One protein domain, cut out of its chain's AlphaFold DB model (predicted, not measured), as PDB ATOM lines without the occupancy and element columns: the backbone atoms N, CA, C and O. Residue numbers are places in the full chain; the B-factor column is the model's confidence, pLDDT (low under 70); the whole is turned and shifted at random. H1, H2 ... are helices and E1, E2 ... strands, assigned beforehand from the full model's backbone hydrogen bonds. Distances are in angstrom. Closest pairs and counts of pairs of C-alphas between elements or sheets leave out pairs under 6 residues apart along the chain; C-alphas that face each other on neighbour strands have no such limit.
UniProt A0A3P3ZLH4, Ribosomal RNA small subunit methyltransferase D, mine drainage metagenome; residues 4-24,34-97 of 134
ATOM      1  N   HIS A   4      97.170 -55.119 -73.124       98.12
ATOM      2  CA  HIS A   4      95.867 -54.478 -73.184       98.12
ATOM      3  C   HIS A   4      94.812 -55.558 -72.979       98.12
ATOM      4  O   HIS A   4      94.673 -56.453 -73.814       98.12
ATOM      5  N   CYS A   5      94.070 -55.475 -71.883       98.62
ATOM      6  CA  CYS A   5      93.067 -56.465 -71.523       98.62
ATOM      7  C   CYS A   5      91.654 -55.884 -71.620       98.62
ATOM      8  O   CYS A   5      91.433 -54.696 -71.373       98.62
ATOM      9  N   LEU A   6      90.696 -56.741 -71.942       98.75
ATOM     10  CA  LEU A   6      89.271 -56.438 -71.926       98.75
ATOM     11  C   LEU A   6      88.559 -57.470 -71.056       98.75
ATOM     12  O   LEU A   6      88.732 -58.666 -71.251       98.75
ATOM     13  N   ASP A   7      87.743 -57.006 -70.127       98.62
ATOM     14  CA  ASP A   7      86.833 -57.825 -69.337       98.62
ATOM     15  C   ASP A   7      85.404 -57.478 -69.760       98.62
ATOM     16  O   ASP A   7      84.947 -56.359 -69.516       98.62
ATOM     17  N   LEU A   8      84.744 -58.381 -70.495       98.12
ATOM     18  CA  LEU A   8      83.444 -58.100 -71.122       98.12
ATOM     19  C   LEU A   8      82.256 -58.231 -70.165       98.12
ATOM     20  O   LEU A   8      81.181 -57.719 -70.469       98.12
ATOM     21  N   PHE A   9      82.454 -58.895 -69.028       97.50
ATOM     22  CA  PHE A   9      81.433 -59.129 -68.009       97.50
ATOM     23  C   PHE A   9      82.055 -58.881 -66.639       97.50
ATOM     24  O   PHE A   9      82.207 -59.789 -65.826       97.50
ATOM     25  N   ALA A  10      82.478 -57.638 -66.411       97.69
ATOM     26  CA  ALA A  10      83.388 -57.333 -65.320       97.69
ATOM     27  C   ALA A  10      82.808 -57.686 -63.944       97.69
ATOM     28  O   ALA A  10      83.554 -58.152 -63.082       97.69
ATOM     29  N   GLY A  11      81.510 -57.466 -63.698       96.06
ATOM     30  CA  GLY A  11      80.878 -57.746 -62.412       96.06
ATOM     31  C   GLY A  11      81.612 -57.056 -61.259       96.06
ATOM     32  O   GLY A  11      81.602 -55.834 -61.119       96.06
ATOM     33  N   SER A  12      82.295 -57.849 -60.427       95.94
ATOM     34  CA  SER A  12      83.141 -57.342 -59.330       95.94
ATOM     35  C   SER A  12      84.477 -56.732 -59.783       95.94
ATOM     36  O   SER A  12      85.111 -55.991 -59.027       95.94
ATOM     37  N   GLY A  13      84.911 -57.045 -61.004       96.94
ATOM     38  CA  GLY A  13      86.173 -56.644 -61.618       96.94
ATOM     39  C   GLY A  13      87.346 -57.558 -61.273       96.94
ATOM     40  O   GLY A  13      88.484 -57.175 -61.519       96.94
ATOM     41  N   ALA A  14      87.104 -58.729 -60.674       97.00
ATOM     42  CA  ALA A  14      88.160 -59.602 -60.157       97.00
ATOM     43  C   ALA A  14      89.242 -59.931 -61.202       97.00
ATOM     44  O   ALA A  14      90.428 -59.750 -60.926       97.00
ATOM     45  N   LEU A  15      88.850 -60.353 -62.410       97.75
ATOM     46  CA  LEU A  15      89.791 -60.717 -63.474       97.75
ATOM     47  C   LEU A  15      90.523 -59.492 -64.024       97.75
ATOM     48  O   LEU A  15      91.753 -59.482 -64.102       97.75
ATOM     49  N   GLY A  16      89.787 -58.433 -64.363       98.19
ATOM     50  CA  GLY A  16      90.396 -57.219 -64.888       98.19
ATOM     51  C   GLY A  16      91.332 -56.499 -63.901       98.19
ATOM     52  O   GLY A  16      92.413 -56.059 -64.299       98.19
ATOM     53  N   PHE A  17      90.994 -56.421 -62.611       98.38
ATOM     54  CA  PHE A  17      91.901 -55.853 -61.602       98.38
ATOM     55  C   PHE A  17      93.127 -56.730 -61.362       98.38
ATOM     56  O   PHE A  17      94.226 -56.199 -61.195       98.38
ATOM     57  N   GLU A  18      92.977 -58.054 -61.395       97.88
ATOM     58  CA  GLU A  18      94.116 -58.967 -61.316       97.88
ATOM     59  C   GLU A  18      95.058 -58.781 -62.516       97.88
ATOM     60  O   GLU A  18      96.279 -58.740 -62.348       97.88
ATOM     61  N   ALA A  19      94.515 -58.585 -63.720       97.88
ATOM     62  CA  ALA A  19      95.316 -58.271 -64.901       97.88
ATOM     63  C   ALA A  19      96.100 -56.958 -64.731       97.88
ATOM     64  O   ALA A  19      97.299 -56.918 -65.018       97.88
ATOM     65  N   ALA A  20      95.456 -55.903 -64.219       97.62
ATOM     66  CA  ALA A  20      96.119 -54.633 -63.914       97.62
ATOM     67  C   ALA A  20      97.240 -54.811 -62.874       97.62
ATOM     68  O   ALA A  20      98.364 -54.364 -63.095       97.62
ATOM     69  N   SER A  21      96.969 -55.537 -61.785       96.69
ATOM     70  CA  SER A  21      97.941 -55.866 -60.730       96.69
ATOM     71  C   SER A  21      99.169 -56.615 -61.269       96.69
ATOM     72  O   SER A  21     100.299 -56.385 -60.837       96.69
ATOM     73  N   ARG A  22      98.973 -57.467 -62.283       96.12
ATOM     74  CA  ARG A  22     100.040 -58.224 -62.963       96.12
ATOM     75  C   ARG A  22     100.785 -57.436 -64.046       96.12
ATOM     76  O   ARG A  22     101.638 -58.008 -64.724       96.12
ATOM     77  N   GLY A  23     100.502 -56.144 -64.204       95.56
ATOM     78  CA  GLY A  23     101.233 -55.258 -65.111       95.56
ATOM     79  C   GLY A  23     100.618 -55.101 -66.501       95.56
ATOM     80  O   GLY A  23     101.324 -54.694 -67.431       95.56
ATOM     81  N   ALA A  24      99.325 -55.401 -66.677       97.81
ATOM     82  CA  ALA A  24      98.605 -54.933 -67.860       97.81
ATOM     83  C   ALA A  24      98.687 -53.398 -67.937       97.81
ATOM     84  O   ALA A  24      98.443 -52.699 -66.955       97.81
ATOM     85  N   ARG A  34      74.580 -50.393 -63.345       98.12
ATOM     86  CA  ARG A  34      75.028 -49.061 -62.939       98.12
ATOM     87  C   ARG A  34      75.723 -49.086 -61.580       98.12
ATOM     88  O   ARG A  34      76.690 -48.344 -61.393       98.12
ATOM     89  N   LEU A  35      75.222 -49.873 -60.628       98.25
ATOM     90  CA  LEU A  35      75.771 -49.920 -59.272       98.25
ATOM     91  C   LEU A  35      77.123 -50.637 -59.267       98.25
ATOM     92  O   LEU A  35      78.073 -50.123 -58.673       98.25
ATOM     93  N   ALA A  36      77.243 -51.740 -60.004       98.19
ATOM     94  CA  ALA A  36      78.502 -52.428 -60.249       98.19
ATOM     95  C   ALA A  36      79.522 -51.484 -60.903       98.19
ATOM     96  O   ALA A  36      80.625 -51.328 -60.388       98.19
ATOM     97  N   CYS A  37      79.137 -50.726 -61.936       98.62
ATOM     98  CA  CYS A  37      80.013 -49.721 -62.545       98.62
ATOM     99  C   CYS A  37      80.519 -48.660 -61.553       98.62
ATOM    100  O   CYS A  37      81.672 -48.231 -61.633       98.62
ATOM    101  N   VAL A  38      79.669 -48.194 -60.631       98.56
ATOM    102  CA  VAL A  38      80.080 -47.249 -59.578       98.56
ATOM    103  C   VAL A  38      81.100 -47.902 -58.644       98.56
ATOM    104  O   VAL A  38      82.143 -47.302 -58.377       98.56
ATOM    105  N   ALA A  39      80.846 -49.137 -58.205       98.56
ATOM    106  CA  ALA A  39      81.762 -49.889 -57.354       98.56
ATOM    107  C   ALA A  39      83.112 -50.154 -58.044       98.56
ATOM    108  O   ALA A  39      84.161 -49.943 -57.437       98.56
ATOM    109  N   LEU A  40      83.105 -50.531 -59.325       98.69
ATOM    110  CA  LEU A  40      84.309 -50.735 -60.133       98.69
ATOM    111  C   LEU A  40      85.159 -49.464 -60.213       98.69
ATOM    112  O   LEU A  40      86.364 -49.513 -59.975       98.69
ATOM    113  N   ARG A  41      84.550 -48.303 -60.487       98.62
ATOM    114  CA  ARG A  41      85.280 -47.024 -60.539       98.62
ATOM    115  C   ARG A  41      85.886 -46.661 -59.183       98.62
ATOM    116  O   ARG A  41      87.043 -46.251 -59.127       98.62
ATOM    117  N   ALA A  42      85.136 -46.857 -58.097       98.31
ATOM    118  CA  ALA A  42      85.639 -46.634 -56.744       98.31
ATOM    119  C   ALA A  42      86.803 -47.581 -56.399       98.31
ATOM    120  O   ALA A  42      87.801 -47.152 -55.822       98.31
ATOM    121  N   ASN A  43      86.714 -48.854 -56.797       98.25
ATOM    122  CA  ASN A  43      87.787 -49.828 -56.619       98.25
ATOM    123  C   ASN A  43      89.036 -49.453 -57.423       98.25
ATOM    124  O   ASN A  43      90.128 -49.471 -56.859       98.25
ATOM    125  N   ALA A  44      88.889 -49.043 -58.686       98.12
ATOM    126  CA  ALA A  44      90.006 -48.587 -59.511       98.12
ATOM    127  C   ALA A  44      90.735 -47.398 -58.869       98.12
ATOM    128  O   ALA A  44      91.962 -47.410 -58.767       98.12
ATOM    129  N   GLN A  45      89.985 -46.420 -58.352       97.81
ATOM    130  CA  GLN A  45      90.558 -45.281 -57.634       97.81
ATOM    131  C   GLN A  45      91.279 -45.717 -56.351       97.81
ATOM    132  O   GLN A  45      92.413 -45.314 -56.110       97.81
ATOM    133  N   ARG A  46      90.639 -46.559 -55.530       97.56
ATOM    134  CA  ARG A  46      91.197 -47.031 -54.253       97.56
ATOM    135  C   ARG A  46      92.478 -47.848 -54.436       97.56
ATOM    136  O   ARG A  46      93.344 -47.811 -53.569       97.56
ATOM    137  N   LEU A  47      92.579 -48.590 -55.535       96.56
ATOM    138  CA  LEU A  47      93.739 -49.415 -55.872       96.56
ATOM    139  C   LEU A  47      94.832 -48.640 -56.626       96.56
ATOM    140  O   LEU A  47      95.886 -49.212 -56.884       96.56
ATOM    141  N   GLY A  48      94.603 -47.371 -56.995       96.38
ATOM    142  CA  GLY A  48      95.541 -46.606 -57.827       96.38
ATOM    143  C   GLY A  48      95.718 -47.203 -59.228       96.38
ATOM    144  O   GLY A  48      96.786 -47.100 -59.823       96.38
ATOM    145  N   ALA A  49      94.689 -47.874 -59.749       96.25
ATOM    146  CA  ALA A  49      94.751 -48.607 -61.006       96.25
ATOM    147  C   ALA A  49      94.504 -47.668 -62.203       96.25
ATOM    148  O   ALA A  49      93.474 -47.743 -62.869       96.25
ATOM    149  N   GLU A  50      95.449 -46.763 -62.470       92.75
ATOM    150  CA  GLU A  50      95.322 -45.688 -63.475       92.75
ATOM    151  C   GLU A  50      95.077 -46.193 -64.909       92.75
ATOM    152  O   GLU A  50      94.448 -45.508 -65.714       92.75
ATOM    153  N   GLY A  51      95.528 -47.410 -65.230       96.19
ATOM    154  CA  GLY A  51      95.292 -48.060 -66.524       96.19
ATOM    155  C   GLY A  51      93.913 -48.716 -66.673       96.19
ATOM    156  O   GLY A  51      93.626 -49.277 -67.731       96.19
ATOM    157  N   VAL A  52      93.064 -48.687 -65.638       98.56
ATOM    158  CA  VAL A  52      91.740 -49.324 -65.646       98.56
ATOM    159  C   VAL A  52      90.661 -48.317 -66.035       98.56
ATOM    160  O   VAL A  52      90.513 -47.259 -65.426       98.56
ATOM    161  N   THR A  53      89.838 -48.672 -67.020       98.38
ATOM    162  CA  THR A  53      88.680 -47.877 -67.450       98.38
ATOM    163  C   THR A  53      87.398 -48.689 -67.352       98.38
ATOM    164  O   THR A  53      87.387 -49.868 -67.678       98.38
ATOM    165  N   VAL A  54      86.304 -48.056 -66.917       98.69
ATOM    166  CA  VAL A  54      84.996 -48.713 -66.752       98.69
ATOM    167  C   VAL A  54      84.002 -48.173 -67.774       98.69
ATOM    168  O   VAL A  54      83.729 -46.965 -67.809       98.69
ATOM    169  N   ARG A  55      83.424 -49.068 -68.575       98.38
ATOM    170  CA  ARG A  55      82.408 -48.782 -69.588       98.38
ATOM    171  C   ARG A  55      81.075 -49.359 -69.147       98.38
ATOM    172  O   ARG A  55      80.958 -50.560 -68.951       98.38
ATOM    173  N   GLN A  56      80.097 -48.468 -68.982       98.19
ATOM    174  CA  GLN A  56      78.739 -48.859 -68.633       98.19
ATOM    175  C   GLN A  56      77.948 -49.148 -69.912       98.19
ATOM    176  O   GLN A  56      77.385 -48.220 -70.491       98.19
ATOM    177  N   VAL A  57      77.982 -50.389 -70.385       97.69
ATOM    178  CA  VAL A  57      77.403 -50.824 -71.666       97.69
ATOM    179  C   VAL A  57      77.271 -52.350 -71.667       97.69
ATOM    180  O   VAL A  57      77.956 -53.021 -70.896       97.69
ATOM    181  N   GLN A  58      76.404 -52.907 -72.514       96.19
ATOM    182  CA  GLN A  58      76.347 -54.357 -72.701       96.19
ATOM    183  C   GLN A  58      77.592 -54.872 -73.438       96.19
ATOM    184  O   GLN A  58      78.190 -54.172 -74.257       96.19
ATOM    185  N   ALA A  59      77.971 -56.120 -73.164       96.75
ATOM    186  CA  ALA A  59      79.179 -56.731 -73.709       96.75
ATOM    187  C   ALA A  59      79.199 -56.754 -75.248       96.75
ATOM    188  O   ALA A  59      80.176 -56.329 -75.865       96.75
ATOM    189  N   HIS A  60      78.115 -57.217 -75.876       95.00
ATOM    190  CA  HIS A  60      78.020 -57.269 -77.336       95.00
ATOM    191  C   HIS A  60      77.990 -55.864 -77.964       95.00
ATOM    192  O   HIS A  60      78.699 -55.631 -78.938       95.00
ATOM    193  N   GLU A  61      77.275 -54.906 -77.363       96.06
ATOM    194  CA  GLU A  61      77.247 -53.505 -77.816       96.06
ATOM    195  C   GLU A  61      78.647 -52.862 -77.788       96.06
ATOM    196  O   GLU A  61      79.012 -52.097 -78.685       96.06
ATOM    197  N   TRP A  62      79.476 -53.186 -76.786       97.50
ATOM    198  CA  TRP A  62      80.866 -52.719 -76.748       97.50
ATOM    199  C   TRP A  62      81.680 -53.244 -77.933       97.50
ATOM    200  O   TRP A  62      82.430 -52.480 -78.539       97.50
ATOM    201  N   LEU A  63      81.525 -54.522 -78.286       96.12
ATOM    202  CA  LEU A  63      82.215 -55.121 -79.434       96.12
ATOM    203  C   LEU A  63      81.683 -54.610 -80.782       96.12
ATOM    204  O   LEU A  63      82.402 -54.632 -81.771       96.12
ATOM    205  N   GLU A  64      80.442 -54.138 -80.856       94.44
ATOM    206  CA  GLU A  64      79.907 -53.534 -82.084       94.44
ATOM    207  C   GLU A  64      80.409 -52.100 -82.298       94.44
ATOM    208  O   GLU A  64      80.553 -51.645 -83.434       94.44
ATOM    209  N   THR A  65      80.676 -51.374 -81.210       92.06
ATOM    210  CA  THR A  65      81.014 -49.942 -81.246       92.06
ATOM    211  C   THR A  65      82.506 -49.651 -81.096       92.06
ATOM    212  O   THR A  65      82.978 -48.601 -81.537       92.06
ATOM    213  N   SER A  66      83.270 -50.555 -80.484       90.50
ATOM    214  CA  SER A  66      84.713 -50.413 -80.297       90.50
ATOM    215  C   SER A  66      85.482 -50.931 -81.511       90.50
ATOM    216  O   SER A  66      85.280 -52.047 -81.957       90.50
ATOM    217  N   GLY A  67      86.440 -50.151 -82.017       89.19
ATOM    218  CA  GLY A  67      87.427 -50.621 -83.003       89.19
ATOM    219  C   GLY A  67      88.741 -51.103 -82.375       89.19
ATOM    220  O   GLY A  67      89.751 -51.219 -83.067       89.19
ATOM    221  N   THR A  68      88.778 -51.281 -81.050       94.25
ATOM    222  CA  THR A  68      90.025 -51.517 -80.306       94.25
ATOM    223  C   THR A  68      90.370 -53.001 -80.263       94.25
ATOM    224  O   THR A  68      89.518 -53.828 -79.959       94.25
ATOM    225  N   THR A  69      91.642 -53.335 -80.493       96.62
ATOM    226  CA  THR A  69      92.152 -54.704 -80.326       96.62
ATOM    227  C   THR A  69      92.909 -54.886 -79.012       96.62
ATOM    228  O   THR A  69      93.684 -54.006 -78.623       96.62
ATOM    229  N   TYR A  70      92.780 -56.063 -78.410       98.12
ATOM    230  CA  TYR A  70      93.328 -56.437 -77.110       98.12
ATOM    231  C   TYR A  70      94.293 -57.624 -77.224       98.12
ATOM    232  O   TYR A  70      94.259 -58.392 -78.186       98.12
ATOM    233  N   ASP A  71      95.166 -57.769 -76.232       98.00
ATOM    234  CA  ASP A  71      96.047 -58.931 -76.083       98.00
ATOM    235  C   ASP A  71      95.318 -60.092 -75.381       98.00
ATOM    236  O   ASP A  71      95.587 -61.257 -75.674       98.00
ATOM    237  N   LEU A  72      94.375 -59.775 -74.483       98.44
ATOM    238  CA  LEU A  72      93.587 -60.736 -73.710       98.44
ATOM    239  C   LEU A  72      92.149 -60.241 -73.510       98.44
ATOM    240  O   LEU A  72      91.937 -59.098 -73.106       98.44
ATOM    241  N   ILE A  73      91.173 -61.116 -73.751       98.56
ATOM    242  CA  ILE A  73      89.754 -60.882 -73.464       98.56
ATOM    243  C   ILE A  73      89.269 -61.915 -72.435       98.56
ATOM    244  O   ILE A  73      89.525 -63.110 -72.588       98.56
ATOM    245  N   PHE A  74      88.561 -61.465 -71.399       98.62
ATOM    246  CA  PHE A  74      87.874 -62.309 -70.421       98.62
ATOM    247  C   PHE A  74      86.374 -62.370 -70.730       98.62
ATOM    248  O   PHE A  74      85.738 -61.332 -70.929       98.62
ATOM    249  N   LEU A  75      85.821 -63.585 -70.760       96.94
ATOM    250  CA  LEU A  75      84.407 -63.870 -70.995       96.94
ATOM    251  C   LEU A  75      83.835 -64.684 -69.826       96.94
ATOM    252  O   LEU A  75      84.059 -65.890 -69.747       96.94
ATOM    253  N   ASP A  76      83.066 -64.045 -68.953       94.75
ATOM    254  CA  ASP A  76      82.321 -64.719 -67.880       94.75
ATOM    255  C   ASP A  76      80.855 -64.246 -67.867       94.75
ATOM    256  O   ASP A  76      80.424 -63.515 -66.974       94.75
ATOM    257  N   PRO A  77      80.084 -64.542 -68.932       92.56
ATOM    258  CA  PRO A  77      78.691 -64.135 -68.996       92.56
ATOM    259  C   PRO A  77      77.848 -64.889 -67.958       92.56
ATOM    260  O   PRO A  77      78.173 -66.020 -67.587       92.56
ATOM    261  N   PRO A  78      76.685 -64.338 -67.567       86.25
ATOM    262  CA  PRO A  78      75.716 -65.058 -66.751       86.25
ATOM    263  C   PRO A  78      75.377 -66.436 -67.340       86.25
ATOM    264  O   PRO A  78      75.219 -66.576 -68.562       86.25
ATOM    265  N   PHE A  79      75.234 -67.441 -66.469       77.38
ATOM    266  CA  PHE A  79      74.904 -68.816 -66.858       77.38
ATOM    267  C   PHE A  79      73.666 -68.884 -67.763       77.38
ATOM    268  O   PHE A  79      72.692 -68.162 -67.564       77.38
ATOM    269  N   ASP A  80      73.719 -69.783 -68.749       68.69
ATOM    270  CA  ASP A  80      72.639 -70.069 -69.704       68.69
ATOM    271  C   ASP A  80      72.150 -68.867 -70.541       68.69
ATOM    272  O   ASP A  80      71.061 -68.902 -71.112       68.69
ATOM    273  N   SER A  81      72.970 -67.821 -70.680       77.62
ATOM    274  CA  SER A  81      72.700 -66.706 -71.593       77.62
ATOM    275  C   SER A  81      73.134 -67.004 -73.037       77.62
ATOM    276  O   SER A  81      74.108 -67.715 -73.295       77.62
ATOM    277  N   GLU A  82      72.440 -66.403 -74.010       84.81
ATOM    278  CA  GLU A  82      72.870 -66.403 -75.419       84.81
ATOM    279  C   GLU A  82      74.092 -65.496 -75.671       84.81
ATOM    280  O   GLU A  82      74.684 -65.537 -76.754       84.81
ATOM    281  N   GLU A  83      74.493 -64.700 -74.672       90.19
ATOM    282  CA  GLU A  83      75.569 -63.715 -74.783       90.19
ATOM    283  C   GLU A  83      76.909 -64.365 -75.118       90.19
ATOM    284  O   GLU A  83      77.623 -63.836 -75.967       90.19
ATOM    285  N   MET A  84      77.223 -65.535 -74.537       92.50
ATOM    286  CA  MET A  84      78.491 -66.233 -74.793       92.50
ATOM    287  C   MET A  84      78.729 -66.438 -76.293       92.50
ATOM    288  O   MET A  84      79.789 -66.091 -76.806       92.50
ATOM    289  N   SER A  85      77.733 -66.946 -77.019       90.12
ATOM    290  CA  SER A  85      77.860 -67.202 -78.458       90.12
ATOM    291  C   SER A  85      78.068 -65.912 -79.259       90.12
ATOM    292  O   SER A  85      78.859 -65.897 -80.206       90.12
ATOM    293  N   ARG A  86      77.387 -64.822 -78.872       91.00
ATOM    294  CA  ARG A  86      77.492 -63.513 -79.539       91.00
ATOM    295  C   ARG A  86      78.886 -62.923 -79.366       91.00
ATOM    296  O   ARG A  86      79.559 -62.618 -80.352       91.00
ATOM    297  N   VAL A  87      79.343 -62.820 -78.120       94.75
ATOM    298  CA  VAL A  87      80.644 -62.219 -77.813       94.75
ATOM    299  C   VAL A  87      81.802 -63.105 -78.246       94.75
ATOM    300  O   VAL A  87      82.817 -62.572 -78.681       94.75
ATOM    301  N   TRP A  88      81.668 -64.434 -78.209       93.88
ATOM    302  CA  TRP A  88      82.701 -65.358 -78.684       93.88
ATOM    303  C   TRP A  88      83.041 -65.116 -80.157       93.88
ATOM    304  O   TRP A  88      84.209 -64.961 -80.516       93.88
ATOM    305  N   SER A  89      82.010 -65.023 -81.003       90.25
ATOM    306  CA  SER A  89      82.178 -64.762 -82.435       90.25
ATOM    307  C   SER A  89      82.847 -63.401 -82.683       90.25
ATOM    308  O   SER A  89      83.874 -63.317 -83.366       90.25
ATOM    309  N   ALA A  90      82.325 -62.346 -82.049       93.06
ATOM    310  CA  ALA A  90      82.814 -60.979 -82.218       93.06
ATOM    311  C   ALA A  90      84.201 -60.733 -81.592       93.06
ATOM    312  O   ALA A  90      84.960 -59.891 -82.071       93.06
ATOM    313  N   SER A  91      84.588 -61.483 -80.558       94.19
ATOM    314  CA  SER A  91      85.887 -61.307 -79.888       94.19
ATOM    315  C   SER A  91      87.069 -61.614 -80.807       94.19
ATOM    316  O   SER A  91      88.141 -61.032 -80.650       94.19
ATOM    317  N   SER A  92      86.881 -62.478 -81.811       90.44
ATOM    318  CA  SER A  92      87.937 -62.823 -82.769       90.44
ATOM    319  C   SER A  92      88.489 -61.598 -83.510       90.44
ATOM    320  O   SER A  92      89.698 -61.512 -83.718       90.44
ATOM    321  N   THR A  93      87.655 -60.609 -83.845       93.25
ATOM    322  CA  THR A  93      88.078 -59.378 -84.540       93.25
ATOM    323  C   THR A  93      88.662 -58.325 -83.600       93.25
ATOM    324  O   THR A  93      89.280 -57.372 -84.065       93.25
ATOM    325  N   HIS A  94      88.517 -58.521 -82.289       96.50
ATOM    326  CA  HIS A  94      88.978 -57.617 -81.235       96.50
ATOM    327  C   HIS A  94      90.252 -58.102 -80.547       96.50
ATOM    328  O   HIS A  94      90.714 -57.484 -79.595       96.50
ATOM    329  N   LEU A  95      90.857 -59.186 -81.019       96.38
ATOM    330  CA  LEU A  95      92.173 -59.610 -80.559       96.38
ATOM    331  C   LEU A  95      93.251 -59.184 -81.534       96.38
ATOM    332  O   LEU A  95      93.059 -59.214 -82.748       96.38
ATOM    333  N   ARG A  96      94.431 -58.878 -81.013       94.75
ATOM    334  CA  ARG A  96      95.640 -58.853 -81.835       94.75
ATOM    335  C   ARG A  96      95.974 -60.270 -82.335       94.75
ATOM    336  O   ARG A  96      95.534 -61.251 -81.727       94.75
ATOM    337  N   PRO A  97      96.746 -60.412 -83.428       90.38
ATOM    338  CA  PRO A  97      97.276 -61.713 -83.835       90.38
ATOM    339  C   PRO A  97      98.004 -62.402 -82.671       90.38
ATOM    340  O   PRO A  97      98.830 -61.778 -82.006       90.38
TER     341      PRO A  97
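This is residues 4 to 24 and 34 to 97 of the 134 residues of the protein "Ribosomal RNA small subunit methyltransferase D" of mine drainage metagenome (UniProt A0A3P3ZLH4). A short parallel pair of strands, E1 and E3, lies in the middle between two groups of helices: H1 on one side, with H2 near it, and H4 on the other side, packed on H3. E2 runs beside H2. The printed part has 85 residues, with four named helices and four named strands in the order E1 H1 H2 E2 H3 E3 H4 E4, of mixed class. It is compact, with a radius of gyration of the C-alphas of 12.7 A, and rounded, spanning 34 by 30 by 21 A.

E1, residues 4 to 7, begins at C-alpha (95.867, -54.478, -73.184), and E3 covers residues 70 to 75, 13.1 A long. H1 is residues 14 to 21; H2, residues 34 to 46, is 18.5 A long. E2 is residues 52 to 56, 13.3 A long; H3 is residues 59 to 65. H4, residues 83 to 94, is 16.1 A long, and E4, residues 95 to 97, ends at (97.276, -61.713, -83.835).

E1 and E3 are parallel neighbours at 14 degrees, with N 6 and O 72 within hydrogen-bond range at 2.9 A. The closest C-alphas of E1 and H1 are those of Asp 7 and Gly 16, 5.7 A; of E3 and H4, Tyr 70 and His 94, 6.1 A. H3 and H4 touch, closest at C-alphas 60 and 87, 5.6 A, the same way at 37 degrees, only just a steep tilt. H1 and H2 are close but not clearly touching, C-alphas 17 and 44 being 7.8 A apart. The closest C-alphas of H2 and E2 are those of Cys 37 and Gln 56, 6.3 A. E2 and E4 pair with no named strand. In H1, H2 and H3 every O i to N i+4 pair is within hydrogen-bond range; in H4, 5 of 8 are.

Residues 25 to 33 are not printed; C-alphas 24 and 34 are 24.8 A apart across this cut. Of the links printed whole, none is long. Only residue 80 has a pLDDT under 70.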